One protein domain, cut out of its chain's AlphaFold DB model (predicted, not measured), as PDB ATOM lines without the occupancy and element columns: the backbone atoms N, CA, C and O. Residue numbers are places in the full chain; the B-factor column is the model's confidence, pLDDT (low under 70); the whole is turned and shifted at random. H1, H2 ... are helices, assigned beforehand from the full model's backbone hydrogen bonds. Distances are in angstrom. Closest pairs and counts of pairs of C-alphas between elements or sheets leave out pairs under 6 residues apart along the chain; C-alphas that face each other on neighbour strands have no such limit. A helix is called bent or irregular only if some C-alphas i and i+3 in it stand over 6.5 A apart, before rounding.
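What this domain is: This is residues 17 to 88 of the 91 residues of an uncharacterized protein of Chloroflexi bacterium (UniProt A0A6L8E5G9). A longer helix, H4, has its first half, residues 49 to 56, packed side by side with the short helix H1, with the short helix H3 close by and the short helix H2 packed on H1 away from H4, while the second half of H4 runs out of this loose cluster. A loop then leads into H5, which makes a V with H4, its tip sticking out with residues 81 to 88. The printed part has 72 residues with five named helices in the order H1, H2, H3, H4, H5 and no named strand; the class is all helix. The whole is loose, with a radius of gyration of the C-alphas of 13.9 A and spans of 35 by 27 by 21 A.

How they stand to each other: H4, residues 49 to 64, has a kink of 26 degrees near residue 58; it is neither bent nor irregular, but only just: C-alphas 61 and 64 are 6.4 A apart. With residues 49 to 56 alone it touches H1, residues 17 to 26, at a shallow tilt of 15 degrees, the same way; the closest C-alphas, of Ile 18 and Pro 49, are 5.4 A apart. H3, residues 40 to 44, is close to H4 but not clearly touching, the closest C-alphas being those of Phe 42 and Met 52 at 6.1 A. H2, residues 31 to 37, touches H1 at a steep tilt of 46 degrees, the same way, with the closest C-alphas, of Thr 26 and Arg 37, 6.0 A apart. H5, residues 73 to 86, is close to H4 but not clearly touching, at a steep tilt of 57 degrees, opposite ways; the closest C-alphas, of Ser 63 and His 76, are 7.5 A apart. Every O i to N i+4 pair is within hydrogen-bond range in H1, H2, H3 and H5, and 11 of 12 in H4.

Where its parts are: H1 spans 14.4 A from C-alpha 17 at (80.857, 72.811, 194.008), H2 10.0 A and H3 6.2 A. H4 spans 19.8 A from C-alpha 49 at (76.905, 68.037, 191.374), and H5 20.0 A, ending at C-alpha 86 at (60.236, 54.424, 172.138).

The domain as a whole: The two C-alphas farthest apart, of Ala 30 and Ala 86, are 37.8 A apart. The printed part has no cut and no long link. No printed residue is under 70 in pLDDT.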
ATOM      1  N   GLU A  17      80.676  74.018 194.836       94.19
ATOM      2  CA  GLU A  17      80.857  72.811 194.008       94.19
ATOM      3  C   GLU A  17      80.004  72.831 192.734       94.19
ATOM      4  O   GLU A  17      80.486  72.420 191.680       94.19
ATOM      5  N   ILE A  18      78.772  73.348 192.800       95.88
ATOM      6  CA  ILE A  18      77.878  73.380 191.638       95.88
ATOM      7  C   ILE A  18      78.357  74.390 190.592       95.88
ATOM      8  O   ILE A  18      78.381  74.069 189.404       95.88
ATOM      9  N   LEU A  19      78.835  75.564 191.025       95.81
ATOM     10  CA  LEU A  19      79.421  76.550 190.115       95.81
ATOM     11  C   LEU A  19      80.650  75.978 189.407       95.81
ATOM     12  O   LEU A  19      80.742  76.062 188.187       95.81
ATOM     13  N   ARG A  20      81.557  75.333 190.153       95.00
ATOM     14  CA  ARG A  20      82.746  74.699 189.562       95.00
ATOM     15  C   ARG A  20      82.377  73.632 188.538       95.00
ATOM     16  O   ARG A  20      82.977  73.601 187.470       95.00
ATOM     17  N   ALA A  21      81.379  72.800 188.831       94.50
ATOM     18  CA  ALA A  21      80.912  71.793 187.886       94.50
ATOM     19  C   ALA A  21      80.369  72.443 186.599       94.50
ATOM     20  O   ALA A  21      80.754  72.051 185.501       94.50
ATOM     21  N   TYR A  22      79.555  73.494 186.709       96.44
ATOM     22  CA  TYR A  22      79.079  74.229 185.536       96.44
ATOM     23  C   TYR A  22      80.204  74.877 184.722       96.44
ATOM     24  O   TYR A  22      80.189  74.807 183.490       96.44
ATOM     25  N   GLN A  23      81.187  75.476 185.392       95.81
ATOM     26  CA  GLN A  23      82.350  76.076 184.739       95.81
ATOM     27  C   GLN A  23      83.163  75.016 183.992       95.81
ATOM     28  O   GLN A  23      83.506  75.213 182.831       95.81
ATOM     29  N   GLN A  24      83.399  73.851 184.603       93.19
ATOM     30  CA  GLN A  24      84.110  72.738 183.967       93.19
ATOM     31  C   GLN A  24      83.382  72.206 182.727       93.19
ATOM     32  O   GLN A  24      84.012  71.931 181.711       93.19
ATOM     33  N   MET A  25      82.056  72.085 182.790       93.31
ATOM     34  CA  MET A  25      81.255  71.548 181.685       93.31
ATOM     35  C   MET A  25      81.138  72.514 180.505       93.31
ATOM     36  O   MET A  25      81.047  72.089 179.355       93.31
ATOM     37  N   THR A  26      81.094  73.818 180.781       94.69
ATOM     38  CA  THR A  26      80.879  74.845 179.749       94.69
ATOM     39  C   THR A  26      82.171  75.504 179.268       94.69
ATOM     40  O   THR A  26      82.190  76.038 178.163       94.69
ATOM     41  N   GLY A  27      83.238  75.464 180.071       95.69
ATOM     42  CA  GLY A  27      84.462  76.239 179.863       95.69
ATOM     43  C   GLY A  27      84.304  77.736 180.159       95.69
ATOM     44  O   GLY A  27      85.202  78.509 179.841       95.69
ATOM     45  N   GLU A  28      83.177  78.154 180.740       97.38
ATOM     46  CA  GLU A  28      82.831  79.558 180.962       97.38
ATOM     47  C   GLU A  28      82.898  79.922 182.441       97.38
ATOM     48  O   GLU A  28      82.466  79.145 183.287       97.38
ATOM     49  N   SER A  29      83.349  81.137 182.756       95.44
ATOM     50  CA  SER A  29      83.392  81.639 184.140       95.44
ATOM     51  C   SER A  29      82.189  82.509 184.511       95.44
ATOM     52  O   SER A  29      81.820  82.575 185.682       95.44
ATOM     53  N   ALA A  30      81.581  83.191 183.533       96.50
ATOM     54  CA  ALA A  30      80.496  84.141 183.765       96.50
ATOM     55  C   ALA A  30      79.128  83.431 183.843       96.50
ATOM     56  O   ALA A  30      78.787  82.694 182.915       96.50
ATOM     57  N   PRO A  31      78.284  83.694 184.865       94.88
ATOM     58  CA  PRO A  31      76.975  83.043 185.005       94.88
ATOM     59  C   PRO A  31      76.046  83.173 183.788       94.88
ATOM     60  O   PRO A  31      75.269  82.263 183.494       94.88
ATOM     61  N   SER A  32      76.116  84.292 183.059       95.75
ATOM     62  CA  SER A  32      75.348  84.507 181.826       95.75
ATOM     63  C   SER A  32      75.782  83.568 180.698       95.75
ATOM     64  O   SER A  32      74.929  82.963 180.048       95.75
ATOM     65  N   GLU A  33      77.090  83.398 180.504       97.69
ATOM     66  CA  GLU A  33      77.642  82.503 179.484       97.69
ATOM     67  C   GLU A  33      77.428  81.038 179.854       97.69
ATOM     68  O   GLU A  33      76.987  80.252 179.013       97.69
ATOM     69  N   ILE A  34      77.609  80.690 181.132       97.56
ATOM     70  CA  ILE A  34      77.277  79.358 181.645       97.56
ATOM     71  C   ILE A  34      75.818  79.027 181.317       97.56
ATOM     72  O   ILE A  34      75.553  77.992 180.711       97.56
ATOM     73  N   ARG A  35      74.864  79.914 181.641       95.56
ATOM     74  CA  ARG A  35      73.433  79.694 181.355       95.56
ATOM     75  C   ARG A  35      73.135  79.511 179.872       95.56
ATOM     76  O   ARG A  35      72.240  78.746 179.526       95.56
ATOM     77  N   ARG A  36      73.862  80.204 178.998       95.62
ATOM     78  CA  ARG A  36      73.688  80.085 177.547       95.62
ATOM     79  C   ARG A  36      74.164  78.731 177.015       95.62
ATOM     80  O   ARG A  36      73.599  78.244 176.038       95.62
ATOM     81  N   ARG A  37      75.196  78.137 177.624       94.62
ATOM     82  CA  ARG A  37      75.849  76.910 177.130       94.62
ATOM     83  C   ARG A  37      75.420  75.638 177.860       94.62
ATOM     84  O   ARG A  37      75.451  74.562 177.262       94.62
ATOM     85  N   ILE A  38      75.025  75.731 179.129       94.62
ATOM     86  CA  ILE A  38      74.630  74.568 179.926       94.62
ATOM     87  C   ILE A  38      73.304  73.991 179.417       94.62
ATOM     88  O   ILE A  38      72.326  74.704 179.184       94.62
ATOM     89  N   ARG A  39      73.249  72.667 179.246       92.25
ATOM     90  CA  ARG A  39      72.005  71.986 178.865       92.25
ATOM     91  C   ARG A  39      71.099  71.829 180.091       92.25
ATOM     92  O   ARG A  39      71.572  71.547 181.191       92.25
ATOM     93  N   LYS A  40      69.783  71.964 179.903       92.25
ATOM     94  CA  LYS A  40      68.801  71.967 181.006       92.25
ATOM     95  C   LYS A  40      68.760  70.661 181.806       92.25
ATOM     96  O   LYS A  40      68.466  70.702 182.994       92.25
ATOM     97  N   ASN A  41      69.082  69.520 181.197       91.56
ATOM     98  CA  ASN A  41      69.199  68.243 181.906       91.56
ATOM     99  C   ASN A  41      70.304  68.276 182.972       91.56
ATOM    100  O   ASN A  41      70.122  67.705 184.041       91.56
ATOM    101  N   PHE A  42      71.406  68.993 182.739       94.69
ATOM    102  CA  PHE A  42      72.443  69.157 183.757       94.69
ATOM    103  C   PHE A  42      72.016  70.151 184.839       94.69
ATOM    104  O   PHE A  42      72.208  69.877 186.018       94.69
ATOM    105  N   VAL A  43      71.300  71.222 184.483       95.50
ATOM    106  CA  VAL A  43      70.670  72.105 185.486       95.50
ATOM    107  C   VAL A  43      69.701  71.326 186.390       95.50
ATOM    108  O   VAL A  43      69.695  71.511 187.607       95.50
ATOM    109  N   ALA A  44      68.952  70.367 185.837       94.06
ATOM    110  CA  ALA A  44      68.085  69.471 186.608       94.06
ATOM    111  C   ALA A  44      68.848  68.562 187.594       94.06
ATOM    112  O   ALA A  44      68.294  68.149 188.612       94.06
ATOM    113  N   MET A  45      70.126  68.277 187.331       94.88
ATOM    114  CA  MET A  45      70.995  67.470 188.198       94.88
ATOM    115  C   MET A  45      71.782  68.288 189.225       94.88
ATOM    116  O   MET A  45      72.540  67.720 190.011       94.88
ATOM    117  N   SER A  46      71.587  69.604 189.263       94.69
ATOM    118  CA  SER A  46      72.339  70.528 190.122       94.69
ATOM    119  C   SER A  46      72.307  70.209 191.618       94.69
ATOM    120  O   SER A  46      73.245  70.520 192.345       94.69
ATOM    121  N   ILE A  47      71.270  69.516 192.085       92.44
ATOM    122  CA  ILE A  47      71.166  69.027 193.467       92.44
ATOM    123  C   ILE A  47      72.192  67.937 193.818       92.44
ATOM    124  O   ILE A  47      72.364  67.614 194.992       92.44
ATOM    125  N   ARG A  48      72.848  67.334 192.820       93.00
ATOM    126  CA  ARG A  48      73.852  66.272 192.972       93.00
ATOM    127  C   ARG A  48      75.042  66.531 192.033       93.00
ATOM    128  O   ARG A  48      75.244  65.773 191.082       93.00
ATOM    129  N   PRO A  49      75.870  67.561 192.300       91.19
ATOM    130  CA  PRO A  49      76.905  68.037 191.374       91.19
ATOM    131  C   PRO A  49      77.937  66.966 190.992       91.19
ATOM    132  O   PRO A  49      78.365  66.911 189.845       91.19
ATOM    133  N   ARG A  50      78.279  66.047 191.906       91.19
ATOM    134  CA  ARG A  50      79.176  64.916 191.594       91.19
ATOM    135  C   ARG A  50      78.583  63.948 190.573       91.19
ATOM    136  O   ARG A  50      79.285  63.500 189.675       91.19
ATOM    137  N   GLN A  51      77.291  63.638 190.696       94.44
ATOM    138  CA  GLN A  51      76.596  62.775 189.735       94.44
ATOM    139  C   GLN A  51      76.424  63.482 188.392       94.44
ATOM    140  O   GLN A  51      76.573  62.860 187.349       94.44
ATOM    141  N   MET A  52      76.147  64.787 188.423       94.69
ATOM    142  CA  MET A  52      76.088  65.624 187.226       94.69
ATOM    143  C   MET A  52      77.413  65.595 186.456       94.69
ATOM    144  O   MET A  52      77.401  65.368 185.250       94.69
ATOM    145  N   ALA A  53      78.543  65.768 187.150       90.81
ATOM    146  CA  ALA A  53      79.874  65.720 186.548       90.81
ATOM    147  C   ALA A  53      80.209  64.331 185.977       90.81
ATOM    148  O   ALA A  53      80.701  64.237 184.858       90.81
ATOM    149  N   ALA A  54      79.880  63.253 186.697       93.31
ATOM    150  CA  ALA A  54      80.077  61.890 186.198       93.31
ATOM    151  C   ALA A  54      79.226  61.592 184.949       93.31
ATOM    152  O   ALA A  54      79.710  60.975 184.004       93.31
ATOM    153  N   LEU A  55      77.969  62.057 184.911       93.94
ATOM    154  CA  LEU A  55      77.132  61.908 183.719       93.94
ATOM    155  C   LEU A  55      77.655  62.744 182.551       93.94
ATOM    156  O   LEU A  55      77.563  62.306 181.409       93.94
ATOM    157  N   TRP A  56      78.167  63.948 182.817       92.88
ATOM    158  CA  TRP A  56      78.794  64.764 181.784       92.88
ATOM    159  C   TRP A  56      79.953  64.023 181.132       92.88
ATOM    160  O   TRP A  56      79.977  63.953 179.911       92.88
ATOM    161  N   ASP A  57      80.854  63.450 181.929       91.94
ATOM    162  CA  ASP A  57      82.001  62.688 181.432       91.94
ATOM    163  C   ASP A  57      81.548  61.517 180.549       91.94
ATOM    164  O   ASP A  57      81.912  61.445 179.376       91.94
ATOM    165  N   LEU A  58      80.614  60.702 181.057       91.31
ATOM    166  CA  LEU A  58      80.012  59.610 180.293       91.31
ATOM    167  C   LEU A  58      79.419  60.103 178.965       91.31
ATOM    168  O   LEU A  58      79.764  59.584 177.909       91.31
ATOM    169  N   ALA A  59      78.543  61.112 179.008       89.38
ATOM    170  CA  ALA A  59      77.875  61.647 177.823       89.38
ATOM    171  C   ALA A  59      78.864  62.272 176.830       89.38
ATOM    172  O   ALA A  59      78.644  62.217 175.618       89.38
ATOM    173  N   HIS A  60      79.950  62.866 177.323       86.25
ATOM    174  CA  HIS A  60      80.977  63.465 176.489       86.25
ATOM    175  C   HIS A  60      81.738  62.394 175.705       86.25
ATOM    176  O   HIS A  60      81.887  62.547 174.494       86.25
ATOM    177  N   THR A  61      82.132  61.303 176.363       87.19
ATOM    178  CA  THR A  61      82.815  60.162 175.737       87.19
ATOM    179  C   THR A  61      81.906  59.422 174.761       87.19
ATOM    180  O   THR A  61      82.229  59.308 173.578       87.19
ATOM    181  N   VAL A  62      80.743  58.957 175.227       83.50
ATOM    182  CA  VAL A  62      79.940  57.996 174.456       83.50
ATOM    183  C   VAL A  62      79.035  58.662 173.429       83.50
ATOM    184  O   VAL A  62      78.858  58.114 172.352       83.50
ATOM    185  N   SER A  63      78.491  59.848 173.724       81.19
ATOM    186  CA  SER A  63      77.480  60.479 172.864       81.19
ATOM    187  C   SER A  63      78.023  61.674 172.088       81.19
ATOM    188  O   SER A  63      77.856  61.760 170.876       81.19
ATOM    189  N   PHE A  64      78.660  62.641 172.758       80.12
ATOM    190  CA  PHE A  64      79.046  63.892 172.089       80.12
ATOM    191  C   PHE A  64      80.268  63.729 171.202       80.12
ATOM    192  O   PHE A  64      80.303  64.297 170.110       80.12
ATOM    193  N   ARG A  65      81.263  62.981 171.676       82.62
ATOM    194  CA  ARG A  65      82.443  62.647 170.886       82.62
ATOM    195  C   ARG A  65      82.289  61.343 170.130       82.62
ATOM    196  O   ARG A  65      82.948  61.203 169.104       82.62
ATOM    197  N   ASN A  66      81.395  60.458 170.589       82.00
ATOM    198  CA  ASN A  66      81.138  59.177 169.939       82.00
ATOM    199  C   ASN A  66      82.460  58.398 169.755       82.00
ATOM    200  O   ASN A  66      82.754  57.887 168.675       82.00
ATOM    201  N   GLU A  67      83.298  58.415 170.802       83.69
ATOM    202  CA  GLU A  67      84.644  57.831 170.787       83.69
ATOM    203  C   GLU A  67      84.547  56.312 170.585       83.69
ATOM    204  O   GLU A  67      83.712  55.646 171.196       83.69
ATOM    205  N   ASP A  68      85.387  55.777 169.695       83.31
ATOM    206  CA  ASP A  68      85.560  54.339 169.434       83.31
ATOM    207  C   ASP A  68      84.294  53.543 169.046       83.31
ATOM    208  O   ASP A  68      84.303  52.313 169.063       83.31
ATOM    209  N   SER A  69      83.202  54.204 168.642       86.25
ATOM    210  CA  SER A  69      81.934  53.515 168.346       86.25
ATOM    211  C   SER A  69      81.860  52.879 166.953       86.25
ATOM    212  O   SER A  69      81.024  52.011 166.713       86.25
ATOM    213  N   GLY A  70      82.687  53.340 166.008       90.25
ATOM    214  CA  GLY A  70      82.584  52.971 164.591       90.25
ATOM    215  C   GLY A  70      81.335  53.515 163.878       90.25
ATOM    216  O   GLY A  70      81.136  53.208 162.706       90.25
ATOM    217  N   LEU A  71      80.514  54.326 164.556       91.00
ATOM    218  CA  LEU A  71      79.310  54.944 164.005       91.00
ATOM    219  C   LEU A  71      79.606  56.353 163.498       91.00
ATOM    220  O   LEU A  71      80.371  57.109 164.099       91.00
ATOM    221  N   SER A  72      78.926  56.762 162.433       91.12
ATOM    222  CA  SER A  72      78.809  58.174 162.088       91.12
ATOM    223  C   SER A  72      77.941  58.911 163.109       91.12
ATOM    224  O   SER A  72      77.097  58.332 163.798       91.12
ATOM    225  N   LYS A  73      78.081  60.241 163.157       86.75
ATOM    226  CA  LYS A  73      77.214  61.085 163.986       86.75
ATOM    227  C   LYS A  73      75.725  60.876 163.678       86.75
ATOM    228  O   LYS A  73      74.912  60.860 164.596       86.75
ATOM    229  N   ALA A  74      75.370  60.723 162.403       92.00
ATOM    230  CA  ALA A  74      73.980  60.539 161.991       92.00
ATOM    231  C   ALA A  74      73.405  59.202 162.487       92.00
ATOM    232  O   ALA A  74      72.263  59.161 162.935       92.00
ATOM    233  N   GLU A  75      74.196  58.127 162.449       93.75
ATOM    234  CA  GLU A  75      73.794  56.819 162.982       93.75
ATOM    235  C   GLU A  75      73.630  56.859 164.501       93.75
ATOM    236  O   GLU A  75      72.641  56.342 165.020       93.75
ATOM    237  N   HIS A  76      74.545  57.527 165.208       92.19
ATOM    238  CA  HIS A  76      74.431  57.704 166.653       92.19
ATOM    239  C   HIS A  76      73.176  58.515 167.027       92.19
ATOM    240  O   HIS A  76      72.358  58.068 167.832       92.19
ATOM    241  N   ASP A  77      72.965  59.674 166.395       91.06
ATOM    242  CA  ASP A  77      71.791  60.518 166.651       91.06
ATOM    243  C   ASP A  77      70.473  59.792 166.286       91.06
ATOM    244  O   ASP A  77      69.437  60.012 166.923       91.06
ATOM    245  N   MET A  78      70.489  58.901 165.282       95.44
ATOM    246  CA  MET A  78      69.346  58.049 164.937       95.44
ATOM    247  C   MET A  78      69.008  57.078 166.074       95.44
ATOM    248  O   MET A  78      67.831  56.949 166.418       95.44
ATOM    249  N   ILE A  79      70.011  56.429 166.678       93.06
ATOM    250  CA  ILE A  79      69.812  55.552 167.842       93.06
ATOM    251  C   ILE A  79      69.195  56.351 168.993       93.06
ATOM    252  O   ILE A  79      68.139  55.963 169.501       93.06
ATOM    253  N   ASP A  80      69.786  57.497 169.346       92.25
ATOM    254  CA  ASP A  80      69.294  58.365 170.426       92.25
ATOM    255  C   ASP A  80      67.833  58.778 170.198       92.25
ATOM    256  O   ASP A  80      67.002  58.735 171.113       92.25
ATOM    257  N   THR A  81      67.494  59.129 168.955       95.06
ATOM    258  CA  THR A  81      66.143  59.548 168.565       95.06
ATOM    259  C   THR A  81      65.139  58.405 168.689       95.06
ATOM    260  O   THR A  81      64.075  58.580 169.290       95.06
ATOM    261  N   VAL A  82      65.460  57.225 168.150       97.75
ATOM    262  CA  VAL A  82      64.566  56.055 168.179       97.75
ATOM    263  C   VAL A  82      64.342  55.582 169.615       97.75
ATOM    264  O   VAL A  82      63.198  55.340 170.006       97.75
ATOM    265  N   VAL A  83      65.401  55.508 170.424       96.50
ATOM    266  CA  VAL A  83      65.308  55.114 171.838       96.50
ATOM    267  C   VAL A  83      64.484  56.128 172.634       96.50
ATOM    268  O   VAL A  83      63.626  55.733 173.429       96.50
ATOM    269  N   SER A  84      64.680  57.428 172.404       96.38
ATOM    270  CA  SER A  84      63.903  58.480 173.074       96.38
ATOM    271  C   SER A  84      62.421  58.417 172.702       96.38
ATOM    272  O   SER A  84      61.561  58.482 173.583       96.38
ATOM    273  N   ALA A  85      62.110  58.208 171.419       97.69
ATOM    274  CA  ALA A  85      60.741  58.053 170.937       97.69
ATOM    275  C   ALA A  85      60.056  56.812 171.532       97.69
ATOM    276  O   ALA A  85      58.934  56.913 172.034       97.69
ATOM    277  N   ALA A  86      60.744  55.665 171.550       98.31
ATOM    278  CA  ALA A  86      60.236  54.424 172.138       98.31
ATOM    279  C   ALA A  86      59.916  54.582 173.636       98.31
ATOM    280  O   ALA A  86      58.894  54.085 174.110       98.31
ATOM    281  N   ASN A  87      60.740  55.346 174.361       97.88
ATOM    282  CA  ASN A  87      60.546  55.639 175.782       97.88
ATOM    283  C   ASN A  87      59.616  56.828 176.062       97.88
ATOM    284  O   ASN A  87      59.401  57.176 177.224       97.88
ATOM    285  N   ARG A  88      59.060  57.473 175.028       97.12
ATOM    286  CA  ARG A  88      58.251  58.700 175.159       97.12
ATOM    287  C   ARG A  88      58.996  59.815 175.914       97.12
ATOM    288  O   ARG A  88      58.381  60.620 176.618       97.12
TER     289      ARG A  88